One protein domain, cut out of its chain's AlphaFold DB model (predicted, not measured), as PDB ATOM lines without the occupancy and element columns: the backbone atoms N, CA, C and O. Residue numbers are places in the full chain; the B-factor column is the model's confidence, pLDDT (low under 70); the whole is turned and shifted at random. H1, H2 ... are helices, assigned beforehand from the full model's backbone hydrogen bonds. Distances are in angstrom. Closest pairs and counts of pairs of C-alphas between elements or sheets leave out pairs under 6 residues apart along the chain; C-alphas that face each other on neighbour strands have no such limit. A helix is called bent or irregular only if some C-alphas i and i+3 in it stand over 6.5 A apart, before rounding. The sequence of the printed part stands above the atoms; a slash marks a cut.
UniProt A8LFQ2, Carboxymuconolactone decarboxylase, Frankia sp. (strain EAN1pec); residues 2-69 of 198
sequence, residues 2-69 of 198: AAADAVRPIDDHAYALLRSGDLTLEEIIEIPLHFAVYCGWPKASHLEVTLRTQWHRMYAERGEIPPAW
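AT A GLANCE: This is residues 2 to 69 of the 198 residues of the protein "Carboxymuconolactone decarboxylase" of Frankia sp. (strain EAN1pec) (UniProt A8LFQ2). The longest helix, H3, forms a helical hairpin with H2, which runs back beside it, and H1 packs on H3 at a steep slant, crossing it; the centres of the three helices make a triangle. Residues 2 to 6 lead into H1, and at the other end of the printed part, residues 61 to 69 fold back past the end of H3. The printed part has 68 residues with three named helices, in the order H1, H2, H3, and no named strand; the class is all helix. It is compact, with a radius of gyration of the C-alphas of 12.5 A, and its C-alphas span 36 by 25 by 19 A along their three main axes.

IN THESE COORDINATES: H3, residues 41 to 60, is the longest helix and measures 28.6 A from first to last C-alpha, from C-alpha 41 at (454.202, 419.702, 299.774) to C-alpha 60 at (448.729, 422.615, 327.688). H2, residues 25 to 39, measures 21.3 A. H1, residues 7 to 20, measures 20.8 A and begins with C-alpha 7 at (439.506, 422.390, 308.971). H1 and H2 are neither bent nor irregular, but only just: C-alphas 7 and 10 are 6.2 A apart, and C-alphas 29 and 32 are 6.4 A apart.

HOW THE PARTS SIT: H3 touches H2 with its residues 42 to 51 alone, and the closest C-alphas, those of Ala 36 and Ala 44, are 5.0 A apart. The two form a helical hairpin, running opposite ways at a shallow tilt of 24 degrees. H3 also touches H1, where the closest C-alphas, those of Tyr 15 and Gln 54, are 5.3 A apart. H1 and H3 run the same way at a steep tilt of 57 degrees, with their centres 9.3 A apart. H1 and H2 are close but not clearly touching, with the C-alphas of Leu 18 and Leu 25 the closest at 7.5 A. They run opposite ways at a tilt of 36 degrees, only just steep. In H3 every O i to N i+4 pair is within hydrogen-bond range; in H1 9 of 10 such pairs are, and in H2 6 of 11.

THE WHOLE: The two C-alphas farthest apart are those of Ala 2 and Ile 65, at 38.0 A. The C-alphas of Ala 2 and Trp 69, the first and last printed, are 34.3 A apart. The printed part has no cut. The links from H1 to H2, of 4 residues, and from H2 to H3, of 1 residue, are tight. The mean pLDDT of the printed part is 90.0, and the model's confidence is low, under 70, at residues 2 to 8, of which 7 and 8 belong to H1.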
ATOM      1  N   ALA A   2     431.916 418.334 298.676       35.84
ATOM      2  CA  ALA A   2     432.591 417.180 299.260       35.84
ATOM      3  C   ALA A   2     433.783 417.697 300.062       35.84
ATOM      4  O   ALA A   2     434.713 418.200 299.448       35.84
ATOM      5  N   ALA A   3     433.681 417.653 301.393       41.75
ATOM      6  CA  ALA A   3     434.753 417.736 302.397       41.75
ATOM      7  C   ALA A   3     435.920 418.736 302.188       41.75
ATOM      8  O   ALA A   3     436.960 418.588 302.819       41.75
ATOM      9  N   ALA A   4     435.775 419.755 301.341       37.44
ATOM     10  CA  ALA A   4     436.867 420.659 300.982       37.44
ATOM     11  C   ALA A   4     437.086 421.793 302.000       37.44
ATOM     12  O   ALA A   4     438.125 422.436 301.946       37.44
ATOM     13  N   ASP A   5     436.162 421.985 302.954       39.88
ATOM     14  CA  ASP A   5     436.178 423.113 303.904       39.88
ATOM     15  C   ASP A   5     436.154 422.703 305.388       39.88
ATOM     16  O   ASP A   5     435.909 423.524 306.274       39.88
ATOM     17  N   ALA A   6     436.406 421.436 305.716       47.88
ATOM     18  CA  ALA A   6     436.422 421.016 307.110       47.88
ATOM     19  C   ALA A   6     437.860 421.082 307.654       47.88
ATOM     20  O   ALA A   6     438.613 420.119 307.579       47.88
ATOM     21  N   VAL A   7     438.245 422.231 308.215       52.12
ATOM     22  CA  VAL A   7     439.506 422.390 308.971       52.12
ATOM     23  C   VAL A   7     439.471 421.595 310.291       52.12
ATOM     24  O   VAL A   7     440.502 421.178 310.794       52.12
ATOM     25  N   ARG A   8     438.281 421.310 310.844       59.94
ATOM     26  CA  ARG A   8     438.136 420.632 312.152       59.94
ATOM     27  C   ARG A   8     438.476 419.129 312.158       59.94
ATOM     28  O   ARG A   8     439.146 418.706 313.091       59.94
ATOM     29  N   PRO A   9     438.091 418.313 311.154       79.69
ATOM     30  CA  PRO A   9     438.395 416.882 311.154       79.69
ATOM     31  C   PRO A   9     439.886 416.548 311.221       79.69
ATOM     32  O   PRO A   9     440.251 415.610 311.920       79.69
ATOM     33  N   ILE A  10     440.760 417.292 310.531       87.06
ATOM     34  CA  ILE A  10     442.201 416.987 310.553       87.06
ATOM     35  C   ILE A  10     442.826 417.288 311.919       87.06
ATOM     36  O   ILE A  10     443.648 416.506 312.388       87.06
ATOM     37  N   ASP A  11     442.391 418.362 312.584       92.19
ATOM     38  CA  ASP A  11     442.833 418.702 313.936       92.19
ATOM     39  C   ASP A  11     442.411 417.629 314.946       92.19
ATOM     40  O   ASP A  11     443.235 417.174 315.739       92.19
ATOM     41  N   ASP A  12     441.156 417.174 314.885       92.25
ATOM     42  CA  ASP A  12     440.643 416.137 315.784       92.25
ATOM     43  C   ASP A  12     441.342 414.787 315.550       92.25
ATOM     44  O   ASP A  12     441.708 414.104 316.508       92.25
ATOM     45  N   HIS A  13     441.597 414.413 314.289       93.50
ATOM     46  CA  HIS A  13     442.338 413.194 313.958       93.50
ATOM     47  C   HIS A  13     443.810 413.265 314.377       93.50
ATOM     48  O   HIS A  13     444.323 412.296 314.931       93.50
ATOM     49  N   ALA A  14     444.479 414.402 314.171       95.38
ATOM     50  CA  ALA A  14     445.854 414.606 314.618       95.38
ATOM     51  C   ALA A  14     445.967 414.566 316.147       95.38
ATOM     52  O   ALA A  14     446.866 413.922 316.685       95.38
ATOM     53  N   TYR A  15     445.033 415.204 316.856       95.19
ATOM     54  CA  TYR A  15     444.978 415.147 318.314       95.19
ATOM     55  C   TYR A  15     444.740 413.712 318.806       95.19
ATOM     56  O   TYR A  15     445.427 413.249 319.715       95.19
ATOM     57  N   ALA A  16     443.796 412.988 318.194       94.75
ATOM     58  CA  ALA A  16     443.512 411.599 318.542       94.75
ATOM     59  C   ALA A  16     444.724 410.685 318.303       94.75
ATOM     60  O   ALA A  16     445.045 409.887 319.180       94.75
ATOM     61  N   LEU A  17     445.421 410.852 317.173       95.12
ATOM     62  CA  LEU A  17     446.638 410.110 316.839       95.12
ATOM     63  C   LEU A  17     447.745 410.328 317.879       95.12
ATOM     64  O   LEU A  17     448.316 409.370 318.385       95.12
ATOM     65  N   LEU A  18     448.022 411.585 318.239       95.25
ATOM     66  CA  LEU A  18     449.048 411.917 319.237       95.25
ATOM     67  C   LEU A  18     448.702 411.388 320.635       95.25
ATOM     68  O   LEU A  18     449.593 411.117 321.437       95.25
ATOM     69  N   ARG A  19     447.406 411.270 320.940       94.19
ATOM     70  CA  ARG A  19     446.918 410.825 322.245       94.19
ATOM     71  C   ARG A  19     446.801 409.306 322.365       94.19
ATOM     72  O   ARG A  19     446.878 408.812 323.487       94.19
ATOM     73  N   SER A  20     446.550 408.583 321.272       94.31
ATOM     74  CA  SER A  20     446.250 407.148 321.347       94.31
ATOM     75  C   SER A  20     447.449 406.327 321.814       94.31
ATOM     76  O   SER A  20     447.271 405.353 322.540       94.31
ATOM     77  N   GLY A  21     448.660 406.762 321.458       91.12
ATOM     78  CA  GLY A  21     449.890 406.019 321.731       91.12
ATOM     79  C   GLY A  21     450.067 404.793 320.833       91.12
ATOM     80  O   GLY A  21     450.951 403.987 321.105       91.12
ATOM     81  N   ASP A  22     449.250 404.655 319.780       93.94
ATOM     82  CA  ASP A  22     449.367 403.558 318.808       93.94
ATOM     83  C   ASP A  22     450.616 403.699 317.927       93.94
ATOM     84  O   ASP A  22     451.127 402.694 317.439       93.94
ATOM     85  N   LEU A  23     451.092 404.936 317.732       95.81
ATOM     86  CA  LEU A  23     452.339 405.272 317.047       95.81
ATOM     87  C   LEU A  23     453.233 406.120 317.955       95.81
ATOM     88  O   LEU A  23     452.745 406.945 318.739       95.81
ATOM     89  N   THR A  24     454.547 405.959 317.820       95.06
ATOM     90  CA  THR A  24     455.525 406.832 318.471       95.06
ATOM     91  C   THR A  24     455.548 408.212 317.818       95.06
ATOM     92  O   THR A  24     455.078 408.418 316.695       95.06
ATOM     93  N   LEU A  25     456.130 409.199 318.506       94.81
ATOM     94  CA  LEU A  25     456.303 410.516 317.903       94.81
ATOM     95  C   LEU A  25     457.226 410.443 316.677       94.81
ATOM     96  O   LEU A  25     456.955 411.135 315.702       94.81
ATOM     97  N   GLU A  26     458.265 409.597 316.690       94.44
ATOM     98  CA  GLU A  26     459.143 409.399 315.527       94.44
ATOM     99  C   GLU A  26     458.384 408.861 314.303       94.44
ATOM    100  O   GLU A  26     458.606 409.332 313.189       94.44
ATOM    101  N   GLU A  27     457.451 407.930 314.506       96.75
ATOM    102  CA  GLU A  27     456.564 407.422 313.450       96.75
ATOM    103  C   GLU A  27     455.630 408.521 312.928       96.75
ATOM    104  O   GLU A  27     455.499 408.722 311.719       96.75
ATOM    105  N   ILE A  28     455.006 409.283 313.831       97.25
ATOM    106  CA  ILE A  28     454.033 410.324 313.473       97.25
ATOM    107  C   ILE A  28     454.678 411.439 312.640       97.25
ATOM    108  O   ILE A  28     454.086 411.879 311.651       97.25
ATOM    109  N   ILE A  29     455.882 411.895 312.998       95.88
ATOM    110  CA  ILE A  29     456.568 412.982 312.272       95.88
ATOM    111  C   ILE A  29     457.133 412.546 310.914       95.88
ATOM    112  O   ILE A  29     457.482 413.394 310.093       95.88
ATOM    113  N   GLU A  30     457.202 411.243 310.647       97.38
ATOM    114  CA  GLU A  30     457.598 410.702 309.346       97.38
ATOM    115  C   GLU A  30     456.437 410.756 308.329       97.38
ATOM    116  O   GLU A  30     456.659 410.915 307.122       97.38
ATOM    117  N   ILE A  31     455.186 410.681 308.806       98.06
ATOM    118  CA  ILE A  31     453.979 410.661 307.962       98.06
ATOM    119  C   ILE A  31     453.904 411.878 307.022       98.06
ATOM    120  O   ILE A  31     453.664 411.661 305.831       98.06
ATOM    121  N   PRO A  32     454.126 413.139 307.462       98.19
ATOM    122  CA  PRO A  32     454.081 414.303 306.576       98.19
ATOM    123  C   PRO A  32     455.040 414.219 305.386       98.19
ATOM    124  O   PRO A  32     454.648 414.580 304.276       98.19
ATOM    125  N   LEU A  33     456.266 413.714 305.575       98.31
ATOM    126  CA  LEU A  33     457.237 413.569 304.484       98.31
ATOM    127  C   LEU A  33     456.749 412.559 303.442       98.31
ATOM    128  O   LEU A  33     456.768 412.842 302.244       98.31
ATOM    129  N   HIS A  34     456.271 411.396 303.890       98.44
ATOM    130  CA  HIS A  34     455.739 410.374 302.986       98.44
ATOM    131  C   HIS A  34     454.464 410.861 302.284       98.44
ATOM    132  O   HIS A  34     454.307 410.708 301.074       98.44
ATOM    133  N   PHE A  35     453.581 411.538 303.019       98.12
ATOM    134  CA  PHE A  35     452.376 412.168 302.489       98.12
ATOM    135  C   PHE A  35     452.693 413.252 301.444       98.12
ATOM    136  O   PHE A  35     451.984 413.354 300.442       98.12
ATOM    137  N   ALA A  36     453.777 414.019 301.611       98.25
ATOM    138  CA  ALA A  36     454.200 415.042 300.650       98.25
ATOM    139  C   ALA A  36     454.475 414.462 299.258       98.25
ATOM    140  O   ALA A  36     454.142 415.101 298.260       98.25
ATOM    141  N   VAL A  37     455.033 413.247 299.183       97.12
ATOM    142  CA  VAL A  37     455.326 412.567 297.911       97.12
ATOM    143  C   VAL A  37     454.049 412.302 297.112       97.12
ATOM    144  O   VAL A  37     454.039 412.486 295.898       97.12
ATOM    145  N   TYR A  38     452.967 411.905 297.783       96.25
ATOM    146  CA  TYR A  38     451.737 411.463 297.118       96.25
ATOM    147  C   TYR A  38     450.640 412.533 297.049       96.25
ATOM    148  O   TYR A  38     449.816 412.509 296.138       96.25
ATOM    149  N   CYS A  39     450.620 413.481 297.988       95.38
ATOM    150  CA  CYS A  39     449.599 414.530 298.077       95.38
ATOM    151  C   CYS A  39     450.141 415.957 297.894       95.38
ATOM    152  O   CYS A  39     449.347 416.901 297.816       95.38
ATOM    153  N   GLY A  40     451.461 416.118 297.782       95.69
ATOM    154  CA  GLY A  40     452.134 417.387 297.531       95.69
ATOM    155  C   GLY A  40     452.516 418.163 298.794       95.69
ATOM    156  O   GLY A  40     451.821 418.148 299.814       95.69
ATOM    157  N   TRP A  41     453.615 418.914 298.685       97.81
ATOM    158  CA  TRP A  41     454.202 419.702 299.774       97.81
ATOM    159  C   TRP A  41     453.232 420.654 300.487       97.81
ATOM    160  O   TRP A  41     453.242 420.649 301.712       97.81
ATOM    161  N   PRO A  42     452.351 421.422 299.808       97.12
ATOM    162  CA  PRO A  42     451.456 422.342 300.515       97.12
ATOM    163  C   PRO A  42     450.535 421.651 301.529       97.12
ATOM    164  O   PRO A  42     450.331 422.165 302.627       97.12
ATOM    165  N   LYS A  43     450.007 420.464 301.192       94.69
ATOM    166  CA  LYS A  43     449.142 419.698 302.101       94.69
ATOM    167  C   LYS A  43     449.943 419.068 303.239       94.69
ATOM    168  O   LYS A  43     449.480 419.065 304.373       94.69
ATOM    169  N   ALA A  44     451.146 418.574 302.950       97.44
ATOM    170  CA  ALA A  44     452.040 418.038 303.971       97.44
ATOM    171  C   ALA A  44     452.494 419.102 304.975       97.44
ATOM    172  O   ALA A  44     452.486 418.840 306.173       97.44
ATOM    173  N   SER A  45     452.798 420.319 304.517       97.31
ATOM    174  CA  SER A  45     453.122 421.439 305.405       97.31
ATOM    175  C   SER A  45     451.963 421.783 306.338       97.31
ATOM    176  O   SER A  45     452.189 422.094 307.504       97.31
ATOM    177  N   HIS A  46     450.719 421.713 305.851       96.00
ATOM    178  CA  HIS A  46     449.552 421.899 306.710       96.00
ATOM    179  C   HIS A  46     449.446 420.793 307.770       96.00
ATOM    180  O   HIS A  46     449.289 421.110 308.945       96.00
ATOM    181  N   LEU A  47     449.617 419.523 307.381       96.75
ATOM    182  CA  LEU A  47     449.621 418.395 308.317       96.75
ATOM    183  C   LEU A  47     450.725 418.529 309.382       96.75
ATOM    184  O   LEU A  47     450.447 418.357 310.563       96.75
ATOM    185  N   GLU A  48     451.945 418.900 308.986       97.38
ATOM    186  CA  GLU A  48     453.074 419.154 309.896       97.38
ATOM    187  C   GLU A  48     452.734 420.239 310.935       97.38
ATOM    188  O   GLU A  48     452.959 420.066 312.136       97.38
ATOM    189  N   VAL A  49     452.140 421.354 310.494       96.81
ATOM    190  CA  VAL A  49     451.705 422.437 311.391       96.81
ATOM    191  C   VAL A  49     450.595 421.970 312.331       96.81
ATOM    192  O   VAL A  49     450.639 422.277 313.527       96.81
ATOM    193  N   THR A  50     449.619 421.215 311.826       97.25
ATOM    194  CA  THR A  50     448.533 420.657 312.637       97.25
ATOM    195  C   THR A  50     449.081 419.717 313.711       97.25
ATOM    196  O   THR A  50     448.761 419.908 314.881       97.25
ATOM    197  N   LEU A  51     449.973 418.779 313.371       97.12
ATOM    198  CA  LEU A  51     450.589 417.860 314.340       97.12
ATOM    199  C   LEU A  51     451.309 418.614 315.463       97.12
ATOM    200  O   LEU A  51     451.075 418.352 316.644       97.12
ATOM    201  N   ARG A  52     452.124 419.616 315.118       96.44
ATOM    202  CA  ARG A  52     452.811 420.456 316.112       96.44
ATOM    203  C   ARG A  52     451.833 421.222 316.997       96.44
ATOM    204  O   ARG A  52     452.014 421.290 318.210       96.44
ATOM    205  N   THR A  53     450.782 421.781 316.404       95.75
ATOM    206  CA  THR A  53     449.761 422.543 317.135       95.75
ATOM    207  C   THR A  53     449.016 421.652 318.127       95.75
ATOM    208  O   THR A  53     448.881 422.012 319.298       95.75
ATOM    209  N   GLN A  54     448.585 420.463 317.692       95.88
ATOM    210  CA  GLN A  54     447.872 419.525 318.557       95.88
ATOM    211  C   GLN A  54     448.781 418.934 319.644       95.88
ATOM    212  O   GLN A  54     448.322 418.743 320.767       95.88
ATOM    213  N   TRP A  55     450.077 418.742 319.372       95.44
ATOM    214  CA  TRP A  55     451.060 418.362 320.391       95.44
ATOM    215  C   TRP A  55     451.132 419.392 321.518       95.44
ATOM    216  O   TRP A  55     450.956 419.050 322.686       95.44
ATOM    217  N   HIS A  56     451.310 420.673 321.184       95.00
ATOM    218  CA  HIS A  56     451.335 421.739 322.188       95.00
ATOM    219  C   HIS A  56     450.020 421.831 322.967       95.00
ATOM    220  O   HIS A  56     450.042 421.951 324.193       95.00
ATOM    221  N   ARG A  57     448.880 421.727 322.273       94.94
ATOM    222  CA  ARG A  57     447.553 421.722 322.897       94.94
ATOM    223  C   ARG A  57     447.402 420.583 323.907       94.94
ATOM    224  O   ARG A  57     446.963 420.829 325.025       94.94
ATOM    225  N   MET A  58     447.789 419.363 323.533       94.62
ATOM    226  CA  MET A  58     447.660 418.167 324.365       94.62
ATOM    227  C   MET A  58     448.370 418.318 325.724       94.62
ATOM    228  O   MET A  58     447.824 417.908 326.748       94.62
ATOM    229  N   TYR A  59     449.571 418.904 325.751       95.44
ATOM    230  CA  TYR A  59     450.291 419.170 327.003       95.44
ATOM    231  C   TYR A  59     449.707 420.362 327.769       95.44
ATOM    232  O   TYR A  59     449.533 420.285 328.985       95.44
ATOM    233  N   ALA A  60     449.330 421.436 327.067       95.44
ATOM    234  CA  ALA A  60     448.729 422.615 327.688       95.44
ATOM    235  C   ALA A  60     447.419 422.287 328.429       95.44
ATOM    236  O   ALA A  60     447.203 422.782 329.532       95.44
ATOM    237  N   GLU A  61     446.578 421.409 327.873       95.94
ATOM    238  CA  GLU A  61     445.337 420.943 328.513       95.94
ATOM    239  C   GLU A  61     445.585 420.172 329.822       95.94
ATOM    240  O   GLU A  61     444.716 420.148 330.694       95.94
ATOM    241  N   ARG A  62     446.775 419.584 329.996       94.75
ATOM    242  CA  ARG A  62     447.205 418.939 331.249       94.75
ATOM    243  C   ARG A  62     447.964 419.876 332.192       94.75
ATOM    244  O   ARG A  62     448.358 419.456 333.274       94.75
ATOM    245  N   GLY A  63     448.172 421.137 331.806       96.25
ATOM    246  CA  GLY A  63     449.015 422.074 332.552       96.25
ATOM    247  C   GLY A  63     450.500 421.698 332.527       96.25
ATOM    248  O   GLY A  63     451.249 422.089 333.420       96.25
ATOM    249  N   GLU A  64     450.926 420.930 331.525       96.25
ATOM    250  CA  GLU A  64     452.292 420.439 331.373       96.25
ATOM    251  C   GLU A  64     453.058 421.245 330.319       96.25
ATOM    252  O   GLU A  64     452.490 421.804 329.378       96.25
ATOM    253  N   ILE A  65     454.383 421.255 330.448       93.38
ATOM    254  CA  ILE A  65     455.274 421.754 329.401       93.38
ATOM    255  C   ILE A  65     455.563 420.580 328.454       93.38
ATOM    256  O   ILE A  65     456.028 419.540 328.932       93.38
ATOM    257  N   PRO A  66     455.308 420.707 327.138       92.50
ATOM    258  CA  PRO A  66     455.633 419.647 326.194       92.50
ATOM    259  C   PRO A  66     457.145 419.406 326.176       92.50
ATOM    260  O   PRO A  66     457.914 420.373 326.232       92.50
ATOM    261  N   PRO A  67     457.601 418.148 326.063       92.38
ATOM    262  CA  PRO A  67     459.010 417.887 325.839       92.38
ATOM    263  C   PRO A  67     459.416 418.464 324.475       92.38
ATOM    264  O   PRO A  67     458.575 418.756 323.614       92.38
ATOM    265  N   ALA A  68     460.722 418.658 324.295       91.44
ATOM    266  CA  ALA A  68     461.261 419.213 323.063       91.44
ATOM    267  C   ALA A  68     460.857 418.357 321.856       91.44
ATOM    268  O   ALA A  68     460.873 417.127 321.918       91.44
ATOM    269  N   TRP A  69     460.515 419.023 320.752       93.50
ATOM    270  CA  TRP A  69     460.268 418.329 319.495       93.50
ATOM    271  C   TRP A  69     461.542 417.593 319.045       93.50
ATOM    272  O   TRP A  69     462.627 418.168 319.188       93.50
TER     273      TRP A  69